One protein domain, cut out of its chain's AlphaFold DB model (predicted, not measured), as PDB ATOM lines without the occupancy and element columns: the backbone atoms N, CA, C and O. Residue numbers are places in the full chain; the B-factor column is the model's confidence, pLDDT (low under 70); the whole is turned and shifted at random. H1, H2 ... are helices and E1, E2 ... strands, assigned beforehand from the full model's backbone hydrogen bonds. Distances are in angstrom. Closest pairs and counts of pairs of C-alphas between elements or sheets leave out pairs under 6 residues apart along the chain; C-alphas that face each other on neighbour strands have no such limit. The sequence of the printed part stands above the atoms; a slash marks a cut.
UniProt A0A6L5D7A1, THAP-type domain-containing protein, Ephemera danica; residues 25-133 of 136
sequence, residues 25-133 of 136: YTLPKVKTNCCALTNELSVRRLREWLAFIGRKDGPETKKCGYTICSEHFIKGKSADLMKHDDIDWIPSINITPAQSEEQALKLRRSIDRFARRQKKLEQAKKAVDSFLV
ATOM      1  N   TYR A  25     161.514 106.666 126.623       88.75
ATOM      2  CA  TYR A  25     161.352 107.109 128.004       88.75
ATOM      3  C   TYR A  25     160.390 106.184 128.737       88.75
ATOM      4  O   TYR A  25     159.249 106.001 128.315       88.75
ATOM      5  N   THR A  26     160.847 105.584 129.830       87.81
ATOM      6  CA  THR A  26     160.020 104.712 130.669       87.81
ATOM      7  C   THR A  26     158.948 105.519 131.397       87.81
ATOM      8  O   THR A  26     159.185 106.669 131.770       87.81
ATOM      9  N   LEU A  27     157.787 104.903 131.632       86.12
ATOM     10  CA  LEU A  27     156.747 105.475 132.493       86.12
ATOM     11  C   LEU A  27     157.330 105.983 133.834       86.12
ATOM     12  O   LEU A  27     158.142 105.279 134.449       86.12
ATOM     13  N   PRO A  28     156.909 107.171 134.313       87.81
ATOM     14  CA  PRO A  28     157.329 107.710 135.596       87.81
ATOM     15  C   PRO A  28     156.994 106.754 136.737       87.81
ATOM     16  O   PRO A  28     155.898 106.206 136.808       87.81
ATOM     17  N   LYS A  29     157.928 106.584 137.670       86.94
ATOM     18  CA  LYS A  29     157.675 105.857 138.915       86.94
ATOM     19  C   LYS A  29     157.212 106.834 139.989       86.94
ATOM     20  O   LYS A  29     157.726 107.952 140.065       86.94
ATOM     21  N   VAL A  30     156.289 106.392 140.840       86.81
ATOM     22  CA  VAL A  30     155.929 107.136 142.051       86.81
ATOM     23  C   VAL A  30     157.110 107.092 143.014       86.81
ATOM     24  O   VAL A  30     157.646 106.022 143.300       86.81
ATOM     25  N   LYS A  31     157.532 108.262 143.493       86.25
ATOM     26  CA  LYS A  31     158.625 108.405 144.459       86.25
ATOM     27  C   LYS A  31     158.030 108.543 145.861       86.25
ATOM     28  O   LYS A  31     157.706 109.647 146.286       86.25
ATOM     29  N   THR A  32     157.872 107.421 146.561       82.50
ATOM     30  CA  THR A  32     157.268 107.386 147.907       82.50
ATOM     31  C   THR A  32     158.220 107.832 149.012       82.50
ATOM     32  O   THR A  32     157.776 108.413 149.992       82.50
ATOM     33  N   ASN A  33     159.526 107.627 148.830       83.12
ATOM     34  CA  ASN A  33     160.551 107.861 149.855       83.12
ATOM     35  C   ASN A  33     161.194 109.258 149.735       83.12
ATOM     36  O   ASN A  33     162.384 109.430 149.986       83.12
ATOM     37  N   CYS A  34     160.441 110.248 149.254       82.19
ATOM     38  CA  CYS A  34     160.903 111.623 149.051       82.19
ATOM     39  C   CYS A  34     159.963 112.608 149.760       82.19
ATOM     40  O   CYS A  34     158.942 112.209 150.314       82.19
ATOM     41  N   CYS A  35     160.281 113.907 149.721       89.69
ATOM     42  CA  CYS A  35     159.407 114.940 150.281       89.69
ATOM     43  C   CYS A  35     157.996 114.920 149.656       89.69
ATOM     44  O   CYS A  35     157.816 114.483 148.512       89.69
ATOM     45  N   ALA A  36     157.009 115.445 150.393       90.25
ATOM     46  CA  ALA A  36     155.593 115.433 150.011       90.25
ATOM     47  C   ALA A  36     155.342 115.974 148.591       90.25
ATOM     48  O   ALA A  36     154.661 115.328 147.800       90.25
ATOM     49  N   LEU A  37     155.990 117.088 148.228       90.69
ATOM     50  CA  LEU A  37     155.892 117.683 146.890       90.69
ATOM     51  C   LEU A  37     156.359 116.725 145.781       90.69
ATOM     52  O   LEU A  37     155.721 116.604 144.737       90.69
ATOM     53  N   THR A  38     157.474 116.020 145.996       91.50
ATOM     54  CA  THR A  38     158.007 115.065 145.009       91.50
ATOM     55  C   THR A  38     157.064 113.880 144.835       91.50
ATOM     56  O   THR A  38     156.851 113.424 143.707       91.50
ATOM     57  N   ASN A  39     156.493 113.391 145.939       90.56
ATOM     58  CA  ASN A  39     155.502 112.323 145.915       90.56
ATOM     59  C   ASN A  39     154.284 112.757 145.088       90.56
ATOM     60  O   ASN A  39     153.993 112.129 144.066       90.56
ATOM     61  N   GLU A  40     153.675 113.890 145.441       91.50
ATOM     62  CA  GLU A  40     152.489 114.430 144.776       91.50
ATOM     63  C   GLU A  40     152.708 114.625 143.270       91.50
ATOM     64  O   GLU A  40     151.932 114.123 142.449       91.50
ATOM     65  N   LEU A  41     153.809 115.281 142.886       93.12
ATOM     66  CA  LEU A  41     154.143 115.498 141.480       93.12
ATOM     67  C   LEU A  41     154.372 114.179 140.743       93.12
ATOM     68  O   LEU A  41     153.948 114.046 139.597       93.12
ATOM     69  N   SER A  42     155.012 113.188 141.373       90.81
ATOM     70  CA  SER A  42     155.266 111.890 140.736       90.81
ATOM     71  C   SER A  42     153.983 111.085 140.511       90.81
ATOM     72  O   SER A  42     153.799 110.527 139.426       90.81
ATOM     73  N   VAL A  43     153.062 111.095 141.483       89.62
ATOM     74  CA  VAL A  43     151.729 110.484 141.363       89.62
ATOM     75  C   VAL A  43     150.942 111.165 140.253       89.62
ATOM     76  O   VAL A  43     150.397 110.497 139.369       89.62
ATOM     77  N   ARG A  44     150.918 112.501 140.260       90.62
ATOM     78  CA  ARG A  44     150.227 113.287 139.240       90.62
ATOM     79  C   ARG A  44     150.793 113.017 137.849       90.62
ATOM     80  O   ARG A  44     150.021 112.784 136.922       90.62
ATOM     81  N   ARG A  45     152.119 112.993 137.707       90.56
ATOM     82  CA  ARG A  45     152.783 112.754 136.423       90.56
ATOM     83  C   ARG A  45     152.437 111.385 135.857       90.56
ATOM     84  O   ARG A  45     152.098 111.283 134.681       90.56
ATOM     85  N   LEU A  46     152.489 110.348 136.694       88.12
ATOM     86  CA  LEU A  46     152.113 108.997 136.289       88.12
ATOM     87  C   LEU A  46     150.643 108.942 135.851       88.12
ATOM     88  O   LEU A  46     150.348 108.394 134.792       88.12
ATOM     89  N   ARG A  47     149.733 109.553 136.618       85.31
ATOM     90  CA  ARG A  47     148.304 109.624 136.273       85.31
ATOM     91  C   ARG A  47     148.078 110.292 134.915       85.31
ATOM     92  O   ARG A  47     147.330 109.759 134.101       85.31
ATOM     93  N   GLU A  48     148.717 111.436 134.668       85.19
ATOM     94  CA  GLU A  48     148.577 112.147 133.393       85.19
ATOM     95  C   GLU A  48     149.142 111.319 132.227       85.19
ATOM     96  O   GLU A  48     148.460 111.155 131.218       85.19
ATOM     97  N   TRP A  49     150.321 110.703 132.372       87.25
ATOM     98  CA  TRP A  49     150.883 109.826 131.334       87.25
ATOM     99  C   TRP A  49     149.971 108.638 131.012       87.25
ATOM    100  O   TRP A  49     149.759 108.334 129.840       87.25
ATOM    101  N   LEU A  50     149.410 107.981 132.029       81.38
ATOM    102  CA  LEU A  50     148.481 106.864 131.836       81.38
ATOM    103  C   LEU A  50     147.210 107.303 131.107       81.38
ATOM    104  O   LEU A  50     146.770 106.606 130.192       81.38
ATOM    105  N   ALA A  51     146.668 108.473 131.455       78.38
ATOM    106  CA  ALA A  51     145.520 109.040 130.754       78.38
ATOM    107  C   ALA A  51     145.821 109.230 129.258       78.38
ATOM    108  O   ALA A  51     145.016 108.838 128.416       78.38
ATOM    109  N   PHE A  52     147.001 109.755 128.910       77.44
ATOM    110  CA  PHE A  52     147.398 109.968 127.512       77.44
ATOM    111  C   PHE A  52     147.716 108.686 126.741       77.44
ATOM    112  O   PHE A  52     147.468 108.625 125.541       77.44
ATOM    113  N   ILE A  53     148.212 107.634 127.390       77.81
ATOM    114  CA  ILE A  53     148.466 106.354 126.710       77.81
ATOM    115  C   ILE A  53     147.152 105.696 126.248       77.81
ATOM    116  O   ILE A  53     147.158 104.937 125.276       77.81
ATOM    117  N   GLY A  54     146.024 105.997 126.907       66.38
ATOM    118  CA  GLY A  54     144.689 105.576 126.465       66.38
ATOM    119  C   GLY A  54     144.465 104.060 126.466       66.38
ATOM    120  O   GLY A  54     143.554 103.574 125.799       66.38
ATOM    121  N   ARG A  55     145.293 103.290 127.183       66.38
ATOM    122  CA  ARG A  55     145.088 101.849 127.366       66.38
ATOM    123  C   ARG A  55     144.137 101.623 128.537       66.38
ATOM    124  O   ARG A  55     144.345 102.165 129.616       66.38
ATOM    125  N   LYS A  56     143.107 100.804 128.311       57.44
ATOM    126  CA  LYS A  56     142.153 100.372 129.348       57.44
ATOM    127  C   LYS A  56     142.761  99.367 130.331       57.44
ATOM    128  O   LYS A  56     142.200  99.157 131.400       57.44
ATOM    129  N   ASP A  57     143.900  98.771 129.975       55.69
ATOM    130  CA  ASP A  57     144.686  97.926 130.866       55.69
ATOM    131  C   ASP A  57     145.174  98.800 132.030       55.69
ATOM    132  O   ASP A  57     146.084  99.618 131.874       55.69
ATOM    133  N   GLY A  58     144.495  98.695 133.173       48.06
ATOM    134  CA  GLY A  58     144.767  99.520 134.341       48.06
ATOM    135  C   GLY A  58     146.220  99.412 134.825       48.06
ATOM    136  O   GLY A  58     146.938  98.465 134.491       48.06
ATOM    137  N   PRO A  59     146.663 100.348 135.681       48.59
ATOM    138  CA  PRO A  59     148.024 100.385 136.216       48.59
ATOM    139  C   PRO A  59     148.415  99.125 136.996       48.59
ATOM    140  O   PRO A  59     149.569  99.002 137.376       48.59
ATOM    141  N   GLU A  60     147.487  98.208 137.259       46.50
ATOM    142  CA  GLU A  60     147.680  96.993 138.041       46.50
ATOM    143  C   GLU A  60     148.164  95.795 137.216       46.50
ATOM    144  O   GLU A  60     148.877  94.950 137.750       46.50
ATOM    145  N   THR A  61     147.883  95.739 135.908       44.59
ATOM    146  CA  THR A  61     148.140  94.518 135.123       44.59
ATOM    147  C   THR A  61     149.511  94.467 134.450       44.59
ATOM    148  O   THR A  61     149.968  93.370 134.138       44.59
ATOM    149  N   LYS A  62     150.227  95.591 134.258       47.41
ATOM    150  CA  LYS A  62     151.585  95.607 133.655       47.41
ATOM    151  C   LYS A  62     152.459  96.757 134.191       47.41
ATOM    152  O   LYS A  62     152.793  97.692 133.468       47.41
ATOM    153  N   LYS A  63     152.852  96.696 135.471       49.81
ATOM    154  CA  LYS A  63     153.612  97.757 136.183       49.81
ATOM    155  C   LYS A  63     155.074  97.982 135.757       49.81
ATOM    156  O   LYS A  63     155.695  98.907 136.271       49.81
ATOM    157  N   CYS A  64     155.649  97.233 134.817       53.56
ATOM    158  CA  CYS A  64     157.059  97.408 134.449       53.56
ATOM    159  C   CYS A  64     157.279  97.292 132.939       53.56
ATOM    160  O   CYS A  64     157.092  96.227 132.363       53.56
ATOM    161  N   GLY A  65     157.739  98.377 132.306       66.62
ATOM    162  CA  GLY A  65     158.398  98.299 130.995       66.62
ATOM    163  C   GLY A  65     157.738  99.044 129.837       66.62
ATOM    164  O   GLY A  65     158.289  99.027 128.737       66.62
ATOM    165  N   TYR A  66     156.611  99.733 130.041       80.19
ATOM    166  CA  TYR A  66     156.112 100.644 129.011       80.19
ATOM    167  C   TYR A  66     157.093 101.793 128.803       80.19
ATOM    168  O   TYR A  66     157.498 102.477 129.748       80.19
ATOM    169  N   THR A  67     157.446 102.001 127.541       85.69
ATOM    170  CA  THR A  67     158.293 103.104 127.106       85.69
ATOM    171  C   THR A  67     157.558 103.931 126.064       85.69
ATOM    172  O   THR A  67     156.724 103.417 125.319       85.69
ATOM    173  N   ILE A  68     157.840 105.224 126.026       87.38
ATOM    174  CA  ILE A  68     157.271 106.176 125.075       87.38
ATOM    175  C   ILE A  68     158.413 106.722 124.230       87.38
ATOM    176  O   ILE A  68     159.446 107.116 124.771       87.38
ATOM    177  N   CYS A  69     158.257 106.720 122.908       88.75
ATOM    178  CA  CYS A  69     159.282 107.260 122.024       88.75
ATOM    179  C   CYS A  69     159.309 108.799 122.044       88.75
ATOM    180  O   CYS A  69     158.304 109.456 122.313       88.75
ATOM    181  N   SER A  70     160.479 109.353 121.742       89.00
ATOM    182  CA  SER A  70     160.769 110.793 121.678       89.00
ATOM    183  C   SER A  70     159.798 111.606 120.813       89.00
ATOM    184  O   SER A  70     159.527 112.747 121.158       89.00
ATOM    185  N   GLU A  71     159.202 111.027 119.766       87.19
ATOM    186  CA  GLU A  71     158.225 111.708 118.892       87.19
ATOM    187  C   GLU A  71     156.949 112.175 119.612       87.19
ATOM    188  O   GLU A  71     156.224 113.018 119.093       87.19
ATOM    189  N   HIS A  72     156.662 111.661 120.811       87.50
ATOM    190  CA  HIS A  72     155.516 112.109 121.609       87.50
ATOM    191  C   HIS A  72     155.809 113.347 122.471       87.50
ATOM    192  O   HIS A  72     154.929 113.800 123.203       87.50
ATOM    193  N   PHE A  73     157.017 113.901 122.379       88.69
ATOM    194  CA  PHE A  73     157.444 115.117 123.065       88.69
ATOM    195  C   PHE A  73     157.863 116.164 122.026       88.69
ATOM    196  O   PHE A  73     158.594 115.850 121.089       88.69
ATOM    197  N   ILE A  74     157.457 117.419 122.214       85.75
ATOM    198  CA  ILE A  74     157.795 118.560 121.353       85.75
ATOM    199  C   ILE A  74     159.305 118.746 121.252       85.75
ATOM    200  O   ILE A  74     159.842 118.846 120.152       85.75
ATOM    201  N   LYS A  75     160.021 118.738 122.380       86.00
ATOM    202  CA  LYS A  75     161.492 118.835 122.392       86.00
ATOM    203  C   LYS A  75     162.177 117.482 122.183       86.00
ATOM    204  O   LYS A  75     163.378 117.370 122.426       86.00
ATOM    205  N   GLY A  76     161.427 116.431 121.844       86.75
ATOM    206  CA  GLY A  76     161.945 115.069 121.713       86.75
ATOM    207  C   GLY A  76     162.344 114.403 123.035       86.75
ATOM    208  O   GLY A  76     162.885 113.298 123.017       86.75
ATOM    209  N   LYS A  77     162.109 115.047 124.187       89.69
ATOM    210  CA  LYS A  77     162.501 114.543 125.510       89.69
ATOM    211  C   LYS A  77     161.490 114.890 126.590       89.69
ATOM    212  O   LYS A  77     160.985 116.004 126.619       89.69
ATOM    213  N   SER A  78     161.277 113.975 127.534       90.75
ATOM    214  CA  SER A  78     160.447 114.254 128.706       90.75
ATOM    215  C   SER A  78     161.108 115.294 129.614       90.75
ATOM    216  O   SER A  78     162.297 115.169 129.928       90.75
ATOM    217  N   ALA A  79     160.344 116.270 130.102       91.56
ATOM    218  CA  ALA A  79     160.848 117.262 131.050       91.56
ATOM    219  C   ALA A  79     161.214 116.641 132.416       91.56
ATOM    220  O   ALA A  79     160.825 115.517 132.743       91.56
ATOM    221  N   ASP A  80     161.951 117.382 133.241       91.94
ATOM    222  CA  ASP A  80     162.226 116.967 134.620       91.94
ATOM    223  C   ASP A  80     160.942 116.950 135.470       91.94
ATOM    224  O   ASP A  80     160.003 117.697 135.195       91.94
ATOM    225  N   LEU A  81     160.896 116.111 136.512       90.56
ATOM    226  CA  LEU A  81     159.739 116.001 137.406       90.56
ATOM    227  C   LEU A  81     159.323 117.352 138.008       90.56
ATOM    228  O   LEU A  81     158.126 117.626 138.069       90.56
ATOM    229  N   MET A  82     160.280 118.201 138.389       90.31
ATOM    230  CA  MET A  82     159.993 119.498 139.013       90.31
ATOM    231  C   MET A  82     159.503 120.551 138.011       90.31
ATOM    232  O   MET A  82     158.909 121.556 138.396       90.31
ATOM    233  N   LYS A  83     159.707 120.333 136.708       89.56
ATOM    234  CA  LYS A  83     159.275 121.249 135.642       89.56
ATOM    235  C   LYS A  83     157.855 120.918 135.173       89.56
ATOM    236  O   LYS A  83     157.632 120.716 133.985       89.56
ATOM    237  N   HIS A  84     156.898 120.876 136.100       87.62
ATOM    238  CA  HIS A  84     155.503 120.498 135.818       87.62
ATOM    239  C   HIS A  84     154.742 121.458 134.890       87.62
ATOM    240  O   HIS A  84     153.668 121.122 134.402       87.62
ATOM    241  N   ASP A  85     155.286 122.652 134.653       84.88
ATOM    242  CA  ASP A  85     154.746 123.626 133.697       84.88
ATOM    243  C   ASP A  85     155.330 123.479 132.284       84.88
ATOM    244  O   ASP A  85     154.975 124.251 131.393       84.88
ATOM    245  N   ASP A  86     156.275 122.558 132.072       87.31
ATOM    246  CA  ASP A  86     156.812 122.279 130.741       87.31
ATOM    247  C   ASP A  86     155.780 121.515 129.901       87.31
ATOM    248  O   ASP A  86     155.122 120.606 130.406       87.31
ATOM    249  N   ILE A  87     155.656 121.846 128.611       84.25
ATOM    250  CA  ILE A  87     154.735 121.129 127.715       84.25
ATOM    251  C   ILE A  87     155.126 119.651 127.629       84.25
ATOM    252  O   ILE A  87     154.252 118.790 127.652       84.25
ATOM    253  N   ASP A  88     156.431 119.361 127.650       89.50
ATOM    254  CA  ASP A  88     156.967 117.999 127.576       89.50
ATOM    255  C   ASP A  88     157.008 117.283 128.933       89.50
ATOM    256  O   ASP A  88     157.642 116.230 129.092       89.50
ATOM    257  N   TRP A  89     156.361 117.839 129.961       89.69
ATOM    258  CA  TRP A  89     156.181 117.129 131.227       89.69
ATOM    259  C   TRP A  89     155.308 115.876 131.050       89.69
ATOM    260  O   TRP A  89     155.541 114.849 131.706       89.69
ATOM    261  N   ILE A  90     154.392 115.941 130.082       87.81
ATOM    262  CA  ILE A  90     153.533 114.869 129.577       87.81
ATOM    263  C   ILE A  90     153.820 114.606 128.090       87.81
ATOM    264  O   ILE A  90     154.284 115.508 127.399       87.81
ATOM    265  N   PRO A  91     153.556 113.392 127.576       85.75
ATOM    266  CA  PRO A  91     153.618 113.125 126.144       85.75
ATOM    267  C   PRO A  91     152.452 113.842 125.448       85.75
ATOM    268  O   PRO A  91     151.303 113.411 125.529       85.75
ATOM    269  N   SER A  92     152.748 114.978 124.826       74.06
ATOM    270  CA  SER A  92     151.769 115.946 124.330       74.06
ATOM    271  C   SER A  92     151.545 115.893 122.812       74.06
ATOM    272  O   SER A  92     150.660 116.585 122.313       74.06
ATOM    273  N   ILE A  93     152.344 115.118 122.068       74.00
ATOM    274  CA  ILE A  93     152.274 115.005 120.598       74.00
ATOM    275  C   ILE A  93     151.660 113.668 120.162       74.00
ATOM    276  O   ILE A  93     151.870 112.620 120.779       74.00
ATOM    277  N   ASN A  94     150.954 113.706 119.025       60.94
ATOM    278  CA  ASN A  94     150.379 112.542 118.344       60.94
ATOM    279  C   ASN A  94     149.347 111.786 119.186       60.94
ATOM    280  O   ASN A  94     149.180 110.568 119.084       60.94
ATOM    281  N   ILE A  95     148.648 112.538 120.028       62.44
ATOM    282  CA  ILE A  95     147.423 112.089 120.658       62.44
ATOM    283  C   ILE A  95     146.389 111.990 119.541       62.44
ATOM    284  O   ILE A  95     146.009 112.992 118.940       62.44
ATOM    285  N   THR A  96     145.997 110.767 119.196       53.72
ATOM    286  CA  THR A  96     144.985 110.547 118.164       53.72
ATOM    287  C   THR A  96     143.681 111.270 118.526       53.72
ATOM    288  O   THR A  96     143.322 111.275 119.705       53.72
ATOM    289  N   PRO A  97     142.915 111.776 117.540       50.59
ATOM    290  CA  PRO A  97     141.625 112.451 117.754       50.59
ATOM    291  C   PRO A  97     140.569 111.629 118.514       50.59
ATOM    292  O   PRO A  97     139.550 112.164 118.923       50.59
ATOM    293  N   ALA A  98     140.805 110.328 118.716       48.09
ATOM    294  CA  ALA A  98     139.949 109.430 119.488       48.09
ATOM    295  C   ALA A  98     140.060 109.602 121.021       48.09
ATOM    296  O   ALA A  98     139.458 108.831 121.767       48.09
ATOM    297  N   GLN A  99     140.842 110.567 121.513       57.38
ATOM    298  CA  GLN A  99     140.932 110.898 122.934       57.38
ATOM    299  C   GLN A  99     139.955 112.022 123.284       57.38
ATOM    300  O   GLN A  99     139.867 113.016 122.570       57.38
ATOM    301  N   SER A 100     139.192 111.815 124.361       63.66
ATOM    302  CA  SER A 100     138.075 112.657 124.812       63.66
ATOM    303  C   SER A 100     138.375 114.163 124.768       63.66
ATOM    304  O   SER A 100     139.509 114.588 124.992       63.66
ATOM    305  N   GLU A 101     137.343 114.987 124.556       70.50
ATOM    306  CA  GLU A 101     137.429 116.458 124.573       70.50
ATOM    307  C   GLU A 101     138.189 116.996 125.805       70.50
ATOM    308  O   GLU A 101     138.976 117.943 125.716       70.50
ATOM    309  N   GLU A 102     138.054 116.319 126.949       70.88
ATOM    310  CA  GLU A 102     138.768 116.630 128.186       70.88
ATOM    311  C   GLU A 102     140.302 116.582 128.033       70.88
ATOM    312  O   GLU A 102     141.021 117.426 128.579       70.88
ATOM    313  N   GLN A 103     140.831 115.614 127.284       67.56
ATOM    314  CA  GLN A 103     142.273 115.448 127.073       67.56
ATOM    315  C   GLN A 103     142.830 116.539 126.154       67.56
ATOM    316  O   GLN A 103     143.894 117.097 126.442       67.56
ATOM    317  N   ALA A 104     142.080 116.915 125.115       72.06
ATOM    318  CA  ALA A 104     142.424 118.039 124.246       72.06
ATOM    319  C   ALA A 104     142.433 119.370 125.022       72.06
ATOM    320  O   ALA A 104     143.376 120.158 124.908       72.06
ATOM    321  N   LEU A 105     141.436 119.592 125.888       79.25
ATOM    322  CA  LEU A 105     141.380 120.763 126.769       79.25
ATOM    323  C   LEU A 105     142.570 120.813 127.740       79.25
ATOM    324  O   LEU A 105     143.170 121.875 127.926       79.25
ATOM    325  N   LYS A 106     142.951 119.679 128.345       73.94
ATOM    326  CA  LYS A 106     144.131 119.589 129.227       73.94
ATOM    327  C   LYS A 106     145.423 119.922 128.484       73.94
ATOM    328  O   LYS A 106     146.231 120.697 129.005       73.94
ATOM    329  N   LEU A 107     145.595 119.391 127.273       73.31
ATOM    330  CA  LEU A 107     146.749 119.685 126.426       73.31
ATOM    331  C   LEU A 107     146.832 121.180 126.097       73.31
ATOM    332  O   LEU A 107     147.866 121.802 126.346       73.31
ATOM    333  N   ARG A 108     145.730 121.782 125.633       79.81
ATOM    334  CA  ARG A 108     145.665 123.218 125.320       79.81
ATOM    335  C   ARG A 108     146.026 124.083 126.529       79.81
ATOM    336  O   ARG A 108     146.891 124.948 126.430       79.81
ATOM    337  N   ARG A 109     145.462 123.781 127.706       81.06
ATOM    338  CA  ARG A 109     145.806 124.470 128.965       81.06
ATOM    339  C   ARG A 109     147.293 124.338 129.317       81.06
ATOM    340  O   ARG A 109     147.866 125.270 129.881       81.06
ATOM    341  N   SER A 110     147.911 123.192 129.027       75.56
ATOM    342  CA  SER A 110     149.346 122.975 129.240       75.56
ATOM    343  C   SER A 110     150.193 123.859 128.321       75.56
ATOM    344  O   SER A 110     151.071 124.577 128.804       75.56
ATOM    345  N   ILE A 111     149.857 123.891 127.027       79.31
ATOM    346  CA  ILE A 111     150.503 124.751 126.023       79.31
ATOM    347  C   ILE A 111     150.409 126.225 126.440       79.31
ATOM    348  O   ILE A 111     151.428 126.916 126.497       79.31
ATOM    349  N   ASP A 112     149.218 126.685 126.831       82.25
ATOM    350  CA  ASP A 112     148.996 128.071 127.253       82.25
ATOM    351  C   ASP A 112     149.822 128.440 128.498       82.25
ATOM    352  O   ASP A 112     150.391 129.534 128.580       82.25
ATOM    353  N   ARG A 113     149.907 127.538 129.489       81.69
ATOM    354  CA  ARG A 113     150.726 127.751 130.698       81.69
ATOM    355  C   ARG A 113     152.203 127.890 130.353       81.69
ATOM    356  O   ARG A 113     152.845 128.825 130.842       81.69
ATOM    357  N   PHE A 114     152.724 127.013 129.503       77.69
ATOM    358  CA  PHE A 114     154.116 127.085 129.079       77.69
ATOM    359  C   PHE A 114     154.414 128.370 128.310       77.69
ATOM    360  O   PHE A 114     155.389 129.051 128.630       77.69
ATOM    361  N   ALA A 115     153.554 128.747 127.358       84.75
ATOM    362  CA  ALA A 115     153.708 129.977 126.582       84.75
ATOM    363  C   ALA A 115     153.762 131.217 127.492       84.75
ATOM    364  O   ALA A 115     154.660 132.054 127.360       84.75
ATOM    365  N   ARG A 116     152.869 131.301 128.492       87.94
ATOM    366  CA  ARG A 116     152.896 132.379 129.499       87.94
ATOM    367  C   ARG A 116     154.206 132.408 130.288       87.94
ATOM    368  O   ARG A 116     154.743 133.488 130.529       87.94
ATOM    369  N   ARG A 117     154.730 131.246 130.689       86.00
ATOM    370  CA  ARG A 117     156.003 131.153 131.420       86.00
ATOM    371  C   ARG A 117     157.191 131.587 130.560       86.00
ATOM    372  O   ARG A 117     158.024 132.340 131.056       86.00
ATOM    373  N   GLN A 118     157.252 131.172 129.293       86.81
ATOM    374  CA  GLN A 118     158.303 131.607 128.363       86.81
ATOM    375  C   GLN A 118     158.282 133.125 128.168       86.81
ATOM    376  O   GLN A 118     159.320 133.765 128.303       86.81
ATOM    377  N   LYS A 119     157.094 133.715 127.981       91.38
ATOM    378  CA  LYS A 119     156.943 135.172 127.873       91.38
ATOM    379  C   LYS A 119     157.469 135.905 129.113       91.38
ATOM    380  O   LYS A 119     158.208 136.874 128.971       91.38
ATOM    381  N   LYS A 120     157.139 135.428 130.322       90.38
ATOM    382  CA  LYS A 120     157.657 136.008 131.577       90.38
ATOM    383  C   LYS A 120     159.179 135.893 131.689       90.38
ATOM    384  O   LYS A 120     159.825 136.849 132.101       90.38
ATOM    385  N   LEU A 121     159.750 134.744 131.322       89.50
ATOM    386  CA  LEU A 121     161.201 134.544 131.334       89.50
ATOM    387  C   LEU A 121     161.910 135.468 130.342       89.50
ATOM    388  O   LEU A 121     162.960 136.007 130.667       89.50
ATOM    389  N   GLU A 122     161.342 135.676 129.157       92.25
ATOM    390  CA  GLU A 122     161.918 136.584 128.168       92.25
ATOM    391  C   GLU A 122     161.830 138.052 128.602       92.25
ATOM    392  O   GLU A 122     162.792 138.793 128.436       92.25
ATOM    393  N   GLN A 123     160.718 138.464 129.218       92.12
ATOM    394  CA  GLN A 123     160.596 139.798 129.815       92.12
ATOM    395  C   GLN A 123     161.617 140.015 130.938       92.12
ATOM    396  O   GLN A 123     162.268 141.054 130.970       92.12
ATOM    397  N   ALA A 124     161.797 139.028 131.820       90.75
ATOM    398  CA  ALA A 124     162.793 139.094 132.886       90.75
ATOM    399  C   ALA A 124     164.224 139.182 132.329       90.75
ATOM    400  O   ALA A 124     165.009 139.986 132.815       90.75
ATOM    401  N   LYS A 125     164.547 138.410 131.279       91.25
ATOM    402  CA  LYS A 125     165.842 138.509 130.586       91.25
ATOM    403  C   LYS A 125     166.061 139.895 129.990       91.25
ATOM    404  O   LYS A 125     167.078 140.500 130.281       91.25
ATOM    405  N   LYS A 126     165.081 140.432 129.255       91.56
ATOM    406  CA  LYS A 126     165.159 141.788 128.683       91.56
ATOM    407  C   LYS A 126     165.371 142.857 129.756       91.56
ATOM    408  O   LYS A 126     166.150 143.770 129.529       91.56
ATOM    409  N   ALA A 127     164.714 142.732 130.911       91.00
ATOM    410  CA  ALA A 127     164.896 143.655 132.031       91.00
ATOM    411  C   ALA A 127     166.319 143.588 132.619       91.00
ATOM    412  O   ALA A 127     166.921 144.624 132.882       91.00
ATOM    413  N   VAL A 128     166.875 142.381 132.781       88.94
ATOM    414  CA  VAL A 128     168.264 142.194 133.234       88.94
ATOM    415  C   VAL A 128     169.255 142.725 132.199       88.94
ATOM    416  O   VAL A 128     170.139 143.496 132.553       88.94
ATOM    417  N   ASP A 129     169.077 142.383 130.922       87.00
ATOM    418  CA  ASP A 129     169.953 142.839 129.839       87.00
ATOM    419  C   ASP A 129     169.926 144.371 129.715       87.00
ATOM    420  O   ASP A 129     170.973 144.988 129.546       87.00
ATOM    421  N   SER A 130     168.758 145.007 129.887       82.44
ATOM    422  CA  SER A 130     168.646 146.473 129.899       82.44
ATOM    423  C   SER A 130     169.340 147.146 131.086       82.44
ATOM    424  O   SER A 130     169.678 148.318 130.991       82.44
ATOM    425  N   PHE A 131     169.557 146.423 132.189       76.25
ATOM    426  CA  PHE A 131     170.259 146.929 133.371       76.25
ATOM    427  C   PHE A 131     171.787 146.776 133.257       76.25
ATOM    428  O   PHE A 131     172.524 147.513 133.896       76.25
ATOM    429  N   LEU A 132     172.275 145.838 132.438       72.00
ATOM    430  CA  LEU A 132     173.712 145.586 132.240       72.00
ATOM    431  C   LEU A 132     174.354 146.463 131.155       72.00
ATOM    432  O   LEU A 132     175.573 146.440 130.995       72.00
ATOM    433  N   VAL A 133     173.554 147.227 130.414       65.88
ATOM    434  CA  VAL A 133     174.038 148.237 129.468       65.88
ATOM    435  C   VAL A 133     173.985 149.599 130.166       65.88
ATOM    436  O   VAL A 133     173.093 150.400 129.901       65.88
TER     437      VAL A 133
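This is residues 25 to 133 of the 136 residues of the protein "THAP-type domain-containing protein" of Ephemera danica (UniProt A0A6L5D7A1). Two helices, H1 and the longer H2, meet near the end of H1 and the beginning of H2 as a V, and much of the unnamed stretch from residue 70 to 100 folds into the angle between them. Residues 119 to 132 of H2, with residue 133, stick out from this body as a long arm. The printed part has 109 residues, with H1, the short strand E1 and H2 in that order; under half of the residues are in named elements, and the class is mostly helix. The whole is loose, with a radius of gyration of the C-alphas of 16.5 A, and elongated, spanning 60 by 37 by 23 A.

Residues 25 to 26 pair, antiparallel, with residues 67 to 68 of E1, residues 67 to 69, which pairs with no named strand. H1, residues 36 to 53, and E1 are apart. H2, residues 101 to 132, is apart from E1. H1 and H2 are close but not clearly touching, with the closest C-alphas, those of Phe 52 and Gln 103, 7.5 A apart. Their lines stand at a steep tilt of 51 degrees, opposite ways. In both helices every O i to N i+4 pair is within hydrogen-bond range.

H1 begins with C-alpha 36 at (155.593, 115.433, 150.011) and measures 26.0 A to C-alpha 53. E1 begins with C-alpha 67 at (158.293, 103.104, 127.106). H2 measures 47.2 A and ends with C-alpha 132 at (173.712, 145.586, 132.240).

The C-alphas farthest apart, those of Thr 61 and Val 133, are 59.9 A apart. The printed part has no cut. The links H1 to E1, 13 residues, and E1 to H2, 31 residues, are long. Mean pLDDT of the printed part is 79.8; residues 54 to 65, 94 to 100, 103 and 133 are under 70.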